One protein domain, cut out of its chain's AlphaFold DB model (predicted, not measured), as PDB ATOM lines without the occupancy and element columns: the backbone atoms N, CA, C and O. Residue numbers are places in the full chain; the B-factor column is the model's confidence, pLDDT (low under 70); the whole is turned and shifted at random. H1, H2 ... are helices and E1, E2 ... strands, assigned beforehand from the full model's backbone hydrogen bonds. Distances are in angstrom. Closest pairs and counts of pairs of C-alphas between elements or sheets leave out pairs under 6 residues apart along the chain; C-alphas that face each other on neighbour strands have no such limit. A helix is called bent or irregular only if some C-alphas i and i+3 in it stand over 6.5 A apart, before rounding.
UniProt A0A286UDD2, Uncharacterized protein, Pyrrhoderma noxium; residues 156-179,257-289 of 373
ATOM      1  N   ILE A 156     -48.289  35.427 -16.137       54.50
ATOM      2  CA  ILE A 156     -49.278  36.438 -16.484       54.50
ATOM      3  C   ILE A 156     -48.554  37.389 -17.425       54.50
ATOM      4  O   ILE A 156     -47.515  37.947 -17.052       54.50
ATOM      5  N   ILE A 157     -49.074  37.543 -18.643       53.59
ATOM      6  CA  ILE A 157     -48.561  38.484 -19.635       53.59
ATOM      7  C   ILE A 157     -48.748  39.893 -19.056       53.59
ATOM      8  O   ILE A 157     -49.736  40.574 -19.302       53.59
ATOM      9  N   ARG A 158     -47.802  40.356 -18.237       48.44
ATOM     10  CA  ARG A 158     -47.684  41.765 -17.859       48.44
ATOM     11  C   ARG A 158     -47.019  42.472 -19.037       48.44
ATOM     12  O   ARG A 158     -45.808  42.678 -19.038       48.44
ATOM     13  N   GLY A 159     -47.775  42.738 -20.102       53.84
ATOM     14  CA  GLY A 159     -47.217  43.275 -21.343       53.84
ATOM     15  C   GLY A 159     -48.249  43.619 -22.417       53.84
ATOM     16  O   GLY A 159     -49.422  43.307 -22.277       53.84
ATOM     17  N   ARG A 160     -47.761  44.270 -23.486       57.62
ATOM     18  CA  ARG A 160     -48.478  44.971 -24.579       57.62
ATOM     19  C   ARG A 160     -49.596  44.217 -25.321       57.62
ATOM     20  O   ARG A 160     -50.244  44.849 -26.142       57.62
ATOM     21  N   PHE A 161     -49.788  42.922 -25.086       66.12
ATOM     22  CA  PHE A 161     -50.800  42.124 -25.780       66.12
ATOM     23  C   PHE A 161     -51.882  41.766 -24.778       66.12
ATOM     24  O   PHE A 161     -51.660  40.970 -23.865       66.12
ATOM     25  N   VAL A 162     -53.016  42.432 -24.928       64.56
ATOM     26  CA  VAL A 162     -54.192  42.274 -24.088       64.56
ATOM     27  C   VAL A 162     -54.990  41.062 -24.559       64.56
ATOM     28  O   VAL A 162     -55.487  40.328 -23.710       64.56
ATOM     29  N   THR A 163     -55.039  40.790 -25.870       82.94
ATOM     30  CA  THR A 163     -55.894  39.731 -26.440       82.94
ATOM     31  C   THR A 163     -55.135  38.721 -27.313       82.94
ATOM     32  O   THR A 163     -53.991  38.940 -27.734       82.94
ATOM     33  N   GLU A 164     -55.769  37.572 -27.577       84.75
ATOM     34  CA  GLU A 164     -55.237  36.539 -28.475       84.75
ATOM     35  C   GLU A 164     -55.158  37.050 -29.927       84.75
ATOM     36  O   GLU A 164     -54.191  36.744 -30.635       84.75
ATOM     37  N   GLU A 165     -56.113  37.876 -30.373       86.69
ATOM     38  CA  GLU A 165     -56.117  38.506 -31.699       86.69
ATOM     39  C   GLU A 165     -54.937  39.456 -31.884       86.69
ATOM     40  O   GLU A 165     -54.302  39.440 -32.942       86.69
ATOM     41  N   GLU A 166     -54.614  40.267 -30.873       87.94
ATOM     42  CA  GLU A 166     -53.459  41.165 -30.916       87.94
ATOM     43  C   GLU A 166     -52.160  40.367 -31.045       87.94
ATOM     44  O   GLU A 166     -51.312  40.685 -31.883       87.94
ATOM     45  N   TYR A 167     -52.027  39.278 -30.279       86.38
ATOM     46  CA  TYR A 167     -50.885  38.376 -30.394       86.38
ATOM     47  C   TYR A 167     -50.818  37.732 -31.782       86.38
ATOM     48  O   TYR A 167     -49.766  37.738 -32.418       86.38
ATOM     49  N   LYS A 168     -51.936  37.219 -32.304       87.12
ATOM     50  CA  LYS A 168     -51.998  36.599 -33.636       87.12
ATOM     51  C   LYS A 168     -51.644  37.594 -34.743       87.12
ATOM     52  O   LYS A 168     -50.888  37.251 -35.650       87.12
ATOM     53  N   THR A 169     -52.147  38.822 -34.653       89.56
ATOM     54  CA  THR A 169     -51.856  39.910 -35.597       89.56
ATOM     55  C   THR A 169     -50.384  40.283 -35.541       89.56
ATOM     56  O   THR A 169     -49.731  40.374 -36.574       89.56
ATOM     57  N   TYR A 170     -49.818  40.394 -34.342       88.00
ATOM     58  CA  TYR A 170     -48.398  40.658 -34.169       88.00
ATOM     59  C   TYR A 170     -47.522  39.552 -34.774       88.00
ATOM     60  O   TYR A 170     -46.599  39.842 -35.535       88.00
ATOM     61  N   ILE A 171     -47.841  38.278 -34.519       86.44
ATOM     62  CA  ILE A 171     -47.126  37.152 -35.136       86.44
ATOM     63  C   ILE A 171     -47.220  37.215 -36.665       86.44
ATOM     64  O   ILE A 171     -46.199  37.012 -37.318       86.44
ATOM     65  N   ARG A 172     -48.387  37.564 -37.230       87.25
ATOM     66  CA  ARG A 172     -48.551  37.775 -38.680       87.25
ATOM     67  C   ARG A 172     -47.638  38.880 -39.202       87.25
ATOM     68  O   ARG A 172     -46.837  38.618 -40.092       87.25
ATOM     69  N   THR A 173     -47.653  40.058 -38.576       87.75
ATOM     70  CA  THR A 173     -46.795  41.181 -38.998       87.75
ATOM     71  C   THR A 173     -45.310  40.821 -38.977       87.75
ATOM     72  O   THR A 173     -44.594  41.113 -39.931       87.75
ATOM     73  N   LEU A 174     -44.859  40.090 -37.951       84.12
ATOM     74  CA  LEU A 174     -43.484  39.596 -37.875       84.12
ATOM     75  C   LEU A 174     -43.156  38.558 -38.948       84.12
ATOM     76  O   LEU A 174     -42.001  38.421 -39.340       84.12
ATOM     77  N   THR A 175     -44.137  37.774 -39.385       82.69
ATOM     78  CA  THR A 175     -43.921  36.757 -40.413       82.69
ATOM     79  C   THR A 175     -44.019  37.313 -41.819       82.69
ATOM     80  O   THR A 175     -43.383  36.750 -42.713       82.69
ATOM     81  N   ASP A 176     -44.771  38.390 -42.028       85.50
ATOM     82  CA  ASP A 176     -45.041  38.964 -43.343       85.50
ATOM     83  C   ASP A 176     -43.881  39.810 -43.850       85.50
ATOM     84  O   ASP A 176     -43.454  39.586 -44.987       85.50
ATOM     85  N   ASP A 177     -43.296  40.653 -42.995       84.50
ATOM     86  CA  ASP A 177     -42.112  41.447 -43.339       84.50
ATOM     87  C   ASP A 177     -41.040  41.448 -42.233       84.50
ATOM     88  O   ASP A 177     -40.758  42.468 -41.605       84.50
ATOM     89  N   PRO A 178     -40.435  40.285 -41.942       82.50
ATOM     90  CA  PRO A 178     -39.306  40.222 -41.032       82.50
ATOM     91  C   PRO A 178     -38.097  40.937 -41.643       82.50
ATOM     92  O   PRO A 178     -37.580  40.538 -42.694       82.50
ATOM     93  N   GLU A 179     -37.600  41.938 -40.925       80.94
ATOM     94  CA  GLU A 179     -36.251  42.451 -41.121       80.94
ATOM     95  C   GLU A 179     -35.245  41.372 -40.711       80.94
ATOM     96  O   GLU A 179     -35.373  40.728 -39.662       80.94
ATOM     97  N   ILE A 257     -37.602  34.291 -34.887       89.06
ATOM     98  CA  ILE A 257     -38.667  35.093 -34.296       89.06
ATOM     99  C   ILE A 257     -38.690  34.832 -32.793       89.06
ATOM    100  O   ILE A 257     -38.855  33.694 -32.347       89.06
ATOM    101  N   LYS A 258     -38.508  35.891 -32.004       91.12
ATOM    102  CA  LYS A 258     -38.572  35.838 -30.538       91.12
ATOM    103  C   LYS A 258     -40.024  35.982 -30.089       91.12
ATOM    104  O   LYS A 258     -40.774  36.773 -30.660       91.12
ATOM    105  N   CYS A 259     -40.421  35.230 -29.064       91.38
ATOM    106  CA  CYS A 259     -41.707  35.453 -28.417       91.38
ATOM    107  C   CYS A 259     -41.733  36.876 -27.834       91.38
ATOM    108  O   CYS A 259     -40.793  37.253 -27.133       91.38
ATOM    109  N   PRO A 260     -42.775  37.677 -28.106       88.31
ATOM    110  CA  PRO A 260     -42.830  39.062 -27.644       88.31
ATOM    111  C   PRO A 260     -43.233  39.218 -26.173       88.31
ATOM    112  O   PRO A 260     -43.225  40.331 -25.650       88.31
ATOM    113  N   VAL A 261     -43.615  38.131 -25.499       86.69
ATOM    114  CA  VAL A 261     -43.992  38.168 -24.084       86.69
ATOM    115  C   VAL A 261     -42.756  38.460 -23.235       86.69
ATOM    116  O   VAL A 261     -41.752  37.752 -23.313       86.69
ATOM    117  N   SER A 262     -42.829  39.509 -22.412       85.31
ATOM    118  CA  SER A 262     -41.724  39.931 -21.544       85.31
ATOM    119  C   SER A 262     -41.256  38.782 -20.645       85.31
ATOM    120  O   SER A 262     -42.060  38.099 -20.017       85.31
ATOM    121  N   GLY A 263     -39.943  38.544 -20.610       87.75
ATOM    122  CA  GLY A 263     -39.335  37.442 -19.857       87.75
ATOM    123  C   GLY A 263     -39.394  36.076 -20.552       87.75
ATOM    124  O   GLY A 263     -38.647  35.174 -20.170       87.75
ATOM    125  N   CYS A 264     -40.192  35.918 -21.613       89.38
ATOM    126  CA  CYS A 264     -40.180  34.708 -22.419       89.38
ATOM    127  C   CYS A 264     -38.947  34.691 -23.331       89.38
ATOM    128  O   CYS A 264     -38.791  35.521 -24.221       89.38
ATOM    129  N   ARG A 265     -38.056  33.712 -23.135       92.56
ATOM    130  CA  ARG A 265     -36.855  33.521 -23.971       92.56
ATOM    131  C   ARG A 265     -37.079  32.546 -25.131       92.56
ATOM    132  O   ARG A 265     -36.113  32.031 -25.688       92.56
ATOM    133  N   HIS A 266     -38.331  32.241 -25.467       92.38
ATOM    134  CA  HIS A 266     -38.635  31.303 -26.541       92.38
ATOM    135  C   HIS A 266     -38.327  31.930 -27.905       92.38
ATOM    136  O   HIS A 266     -38.753  33.048 -28.201       92.38
ATOM    137  N   ILE A 267     -37.586  31.199 -28.737       90.25
ATOM    138  CA  ILE A 267     -37.209  31.606 -30.091       90.25
ATOM    139  C   ILE A 267     -37.691  30.518 -31.044       90.25
ATOM    140  O   ILE A 267     -37.301  29.359 -30.906       90.25
ATOM    141  N   SER A 268     -38.517  30.897 -32.013       89.75
ATOM    142  CA  SER A 268     -38.955  30.024 -33.100       89.75
ATOM    143  C   SER A 268     -38.277  30.420 -34.411       89.75
ATOM    144  O   SER A 268     -37.784  31.534 -34.576       89.75
ATOM    145  N   LYS A 269     -38.252  29.499 -35.369       88.19
ATOM    146  CA  LYS A 269     -37.818  29.764 -36.745       88.19
ATOM    147  C   LYS A 269     -38.987  30.367 -37.539       88.19
ATOM    148  O   LYS A 269     -40.111  29.894 -37.387       88.19
ATOM    149  N   ALA A 270     -38.760  31.353 -38.411       74.62
ATOM    150  CA  ALA A 270     -39.856  32.089 -39.070       74.62
ATOM    151  C   ALA A 270     -40.756  31.252 -39.985       74.62
ATOM    152  O   ALA A 270     -41.937  31.549 -40.124       74.62
ATOM    153  N   GLY A 271     -40.244  30.149 -40.540       73.06
ATOM    154  CA  GLY A 271     -41.065  29.176 -41.273       73.06
ATOM    155  C   GLY A 271     -42.042  28.379 -40.395       73.06
ATOM    156  O   GLY A 271     -42.724  27.495 -40.901       73.06
ATOM    157  N   ARG A 272     -42.077  28.643 -39.081       81.50
ATOM    158  CA  ARG A 272     -42.906  27.962 -38.078       81.50
ATOM    159  C   ARG A 272     -43.633  28.973 -37.186       81.50
ATOM    160  O   ARG A 272     -43.604  28.866 -35.958       81.50
ATOM    161  N   ALA A 273     -44.288  29.950 -37.810       82.44
ATOM    162  CA  ALA A 273     -45.164  30.910 -37.134       82.44
ATOM    163  C   ALA A 273     -46.186  30.214 -36.220       82.44
ATOM    164  O   ALA A 273     -46.371  30.603 -35.071       82.44
ATOM    165  N   GLU A 274     -46.763  29.108 -36.694       84.25
ATOM    166  CA  GLU A 274     -47.681  28.266 -35.926       84.25
ATOM    167  C   GLU A 274     -47.079  27.729 -34.632       84.25
ATOM    168  O   GLU A 274     -47.780  27.622 -33.632       84.25
ATOM    169  N   VAL A 275     -45.786  27.393 -34.620       89.25
ATOM    170  CA  VAL A 275     -45.118  26.904 -33.406       89.25
ATOM    171  C   VAL A 275     -45.022  28.023 -32.381       89.25
ATOM    172  O   VAL A 275     -45.257  27.782 -31.202       89.25
ATOM    173  N   LEU A 276     -44.750  29.253 -32.823       89.06
ATOM    174  CA  LEU A 276     -44.719  30.412 -31.934       89.06
ATOM    175  C   LEU A 276     -46.123  30.791 -31.442       89.06
ATOM    176  O   LEU A 276     -46.294  31.183 -30.286       89.06
ATOM    177  N   TYR A 277     -47.137  30.622 -32.291       88.56
ATOM    178  CA  TYR A 277     -48.532  30.801 -31.911       88.56
ATOM    179  C   TYR A 277     -48.989  29.747 -30.889       88.56
ATOM    180  O   TYR A 277     -49.445  30.110 -29.807       88.56
ATOM    181  N   LYS A 278     -48.767  28.454 -31.163       90.75
ATOM    182  CA  LYS A 278     -49.035  27.339 -30.235       90.75
ATOM    183  C   LYS A 278     -48.267  27.500 -28.926       90.75
ATOM    184  O   LYS A 278     -48.820  27.259 -27.857       90.75
ATOM    185  N   HIS A 279     -47.011  27.943 -28.993       92.06
ATOM    186  CA  HIS A 279     -46.238  28.291 -27.807       92.06
ATOM    187  C   HIS A 279     -46.955  29.367 -26.990       92.06
ATOM    188  O   HIS A 279     -47.156  29.163 -25.794       92.06
ATOM    189  N   GLY A 280     -47.379  30.459 -27.633       89.25
ATOM    190  CA  GLY A 280     -48.077  31.548 -26.959       89.25
ATOM    191  C   GLY A 280     -49.365  31.092 -26.282       89.25
ATOM    192  O   GLY A 280     -49.541  31.318 -25.091       89.25
ATOM    193  N   LYS A 281     -50.192  30.341 -27.013       87.94
ATOM    194  CA  LYS A 281     -51.457  29.773 -26.531       87.94
ATOM    195  C   LYS A 281     -51.309  28.813 -25.357       87.94
ATOM    196  O   LYS A 281     -52.124  28.832 -24.442       87.94
ATOM    197  N   ASN A 282     -50.280  27.972 -25.370       90.19
ATOM    198  CA  ASN A 282     -50.133  26.932 -24.354       90.19
ATOM    199  C   ASN A 282     -49.388  27.411 -23.103       90.19
ATOM    200  O   ASN A 282     -49.586  26.845 -22.028       90.19
ATOM    201  N   ASN A 283     -48.500  28.402 -23.239       88.50
ATOM    202  CA  ASN A 283     -47.578  28.796 -22.169       88.50
ATOM    203  C   ASN A 283     -47.916  30.143 -21.531       88.50
ATOM    204  O   ASN A 283     -47.465  30.396 -20.413       88.50
ATOM    205  N   HIS A 284     -48.713  30.978 -22.197       87.06
ATOM    206  CA  HIS A 284     -49.088  32.293 -21.690       87.06
ATOM    207  C   HIS A 284     -50.599  32.363 -21.478       87.06
ATOM    208  O   HIS A 284     -51.374  31.813 -22.256       87.06
ATOM    209  N   THR A 285     -51.033  33.020 -20.404       81.50
ATOM    210  CA  THR A 285     -52.450  33.355 -20.212       81.50
ATOM    211  C   THR A 285     -52.740  34.659 -20.929       81.50
ATOM    212  O   THR A 285     -52.262  35.712 -20.498       81.50
ATOM    213  N   PHE A 286     -53.511  34.590 -22.008       78.00
ATOM    214  CA  PHE A 286     -54.161  35.772 -22.562       78.00
ATOM    215  C   PHE A 286     -55.260  36.218 -21.601       78.00
ATOM    216  O   PHE A 286     -55.870  35.385 -20.928       78.00
ATOM    217  N   ARG A 287     -55.478  37.529 -21.489       71.94
ATOM    218  CA  ARG A 287     -56.617  38.038 -20.733       71.94
ATOM    219  C   ARG A 287     -57.859  37.623 -21.512       71.94
ATOM    220  O   ARG A 287     -57.985  37.995 -22.674       71.94
ATOM    221  N   GLU A 288     -58.711  36.795 -20.916       65.75
ATOM    222  CA  GLU A 288     -59.931  36.354 -21.586       65.75
ATOM    223  C   GLU A 288     -60.793  37.586 -21.893       65.75
ATOM    224  O   GLU A 288     -61.081  38.395 -21.006       65.75
ATOM    225  N   GLU A 289     -61.162  37.753 -23.165       57.66
ATOM    226  CA  GLU A 289     -62.130  38.751 -23.620       57.66
ATOM    227  C   GLU A 289     -63.512  38.404 -23.039       57.66
ATOM    228  O   GLU A 289     -64.349  37.789 -23.689       57.66
TER     229      GLU A 289
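What this domain is: This is residues 156 to 179 and 257 to 289 of the 373 residues of an uncharacterized protein of Pyrrhoderma noxium (UniProt A0A286UDD2). Two helices of nearly equal length, H1 and H2, lie side by side and run opposite ways, and the short strand E1 packs beside H2. The unnamed stretch of residues 257 to 266 makes a loop that leads into E1, and residues 257 to 258 fold against it in a short antiparallel pairing. The printed part has 57 residues, with the order H1, E1, H2 along the chain, and its class is mostly helix. It is compact, with a radius of gyration of the C-alphas of 10.6 A and spans of 28 by 20 by 17 A.

Where its parts are: The printed part begins at Ile 156, whose C-alpha is at (-49.278, 36.438, -16.484). H1, residues 164 to 176, begins with C-alpha 164 at (-55.237, 36.539, -28.475) and is 18.2 A long from first to last C-alpha. E1, residues 267 to 269, is 6.9 A long. H2, residues 270 to 283, is 18.9 A long and ends with C-alpha 283 at (-47.578, 28.796, -22.169). H2 is irregular: C-alphas 271 and 274 are 8.6 A apart.

How they stand to each other: H1 and H2 touch, and their closest C-alphas, those of Thr 175 and Ala 270, are 6.3 A apart. Their lines stand at a shallow tilt of 17 degrees, opposite ways. The closest C-alphas of E1 and H2, those of Ser 268 and Leu 276, are 5.9 A apart. H1 and E1 are apart. E1 pairs with no named strand; residues 257 to 258 pair with its residues 267 to 268, antiparallel. In H1 every O i to N i+4 pair is within hydrogen-bond range, in H2 8 of 10.

The domain as a whole: The two C-alphas farthest apart, those of Glu 179 and Glu 289, are 31.5 A apart. Residues 180 to 256 are not printed, and C-alphas 179 and 257 are 10.3 A apart across this cut, which falls in the link from H1 to E1. The link from E1 to H2 is tight. The mean pLDDT of the printed part is 81.7, and residues 156 to 162 and 288 to 289 are under 70.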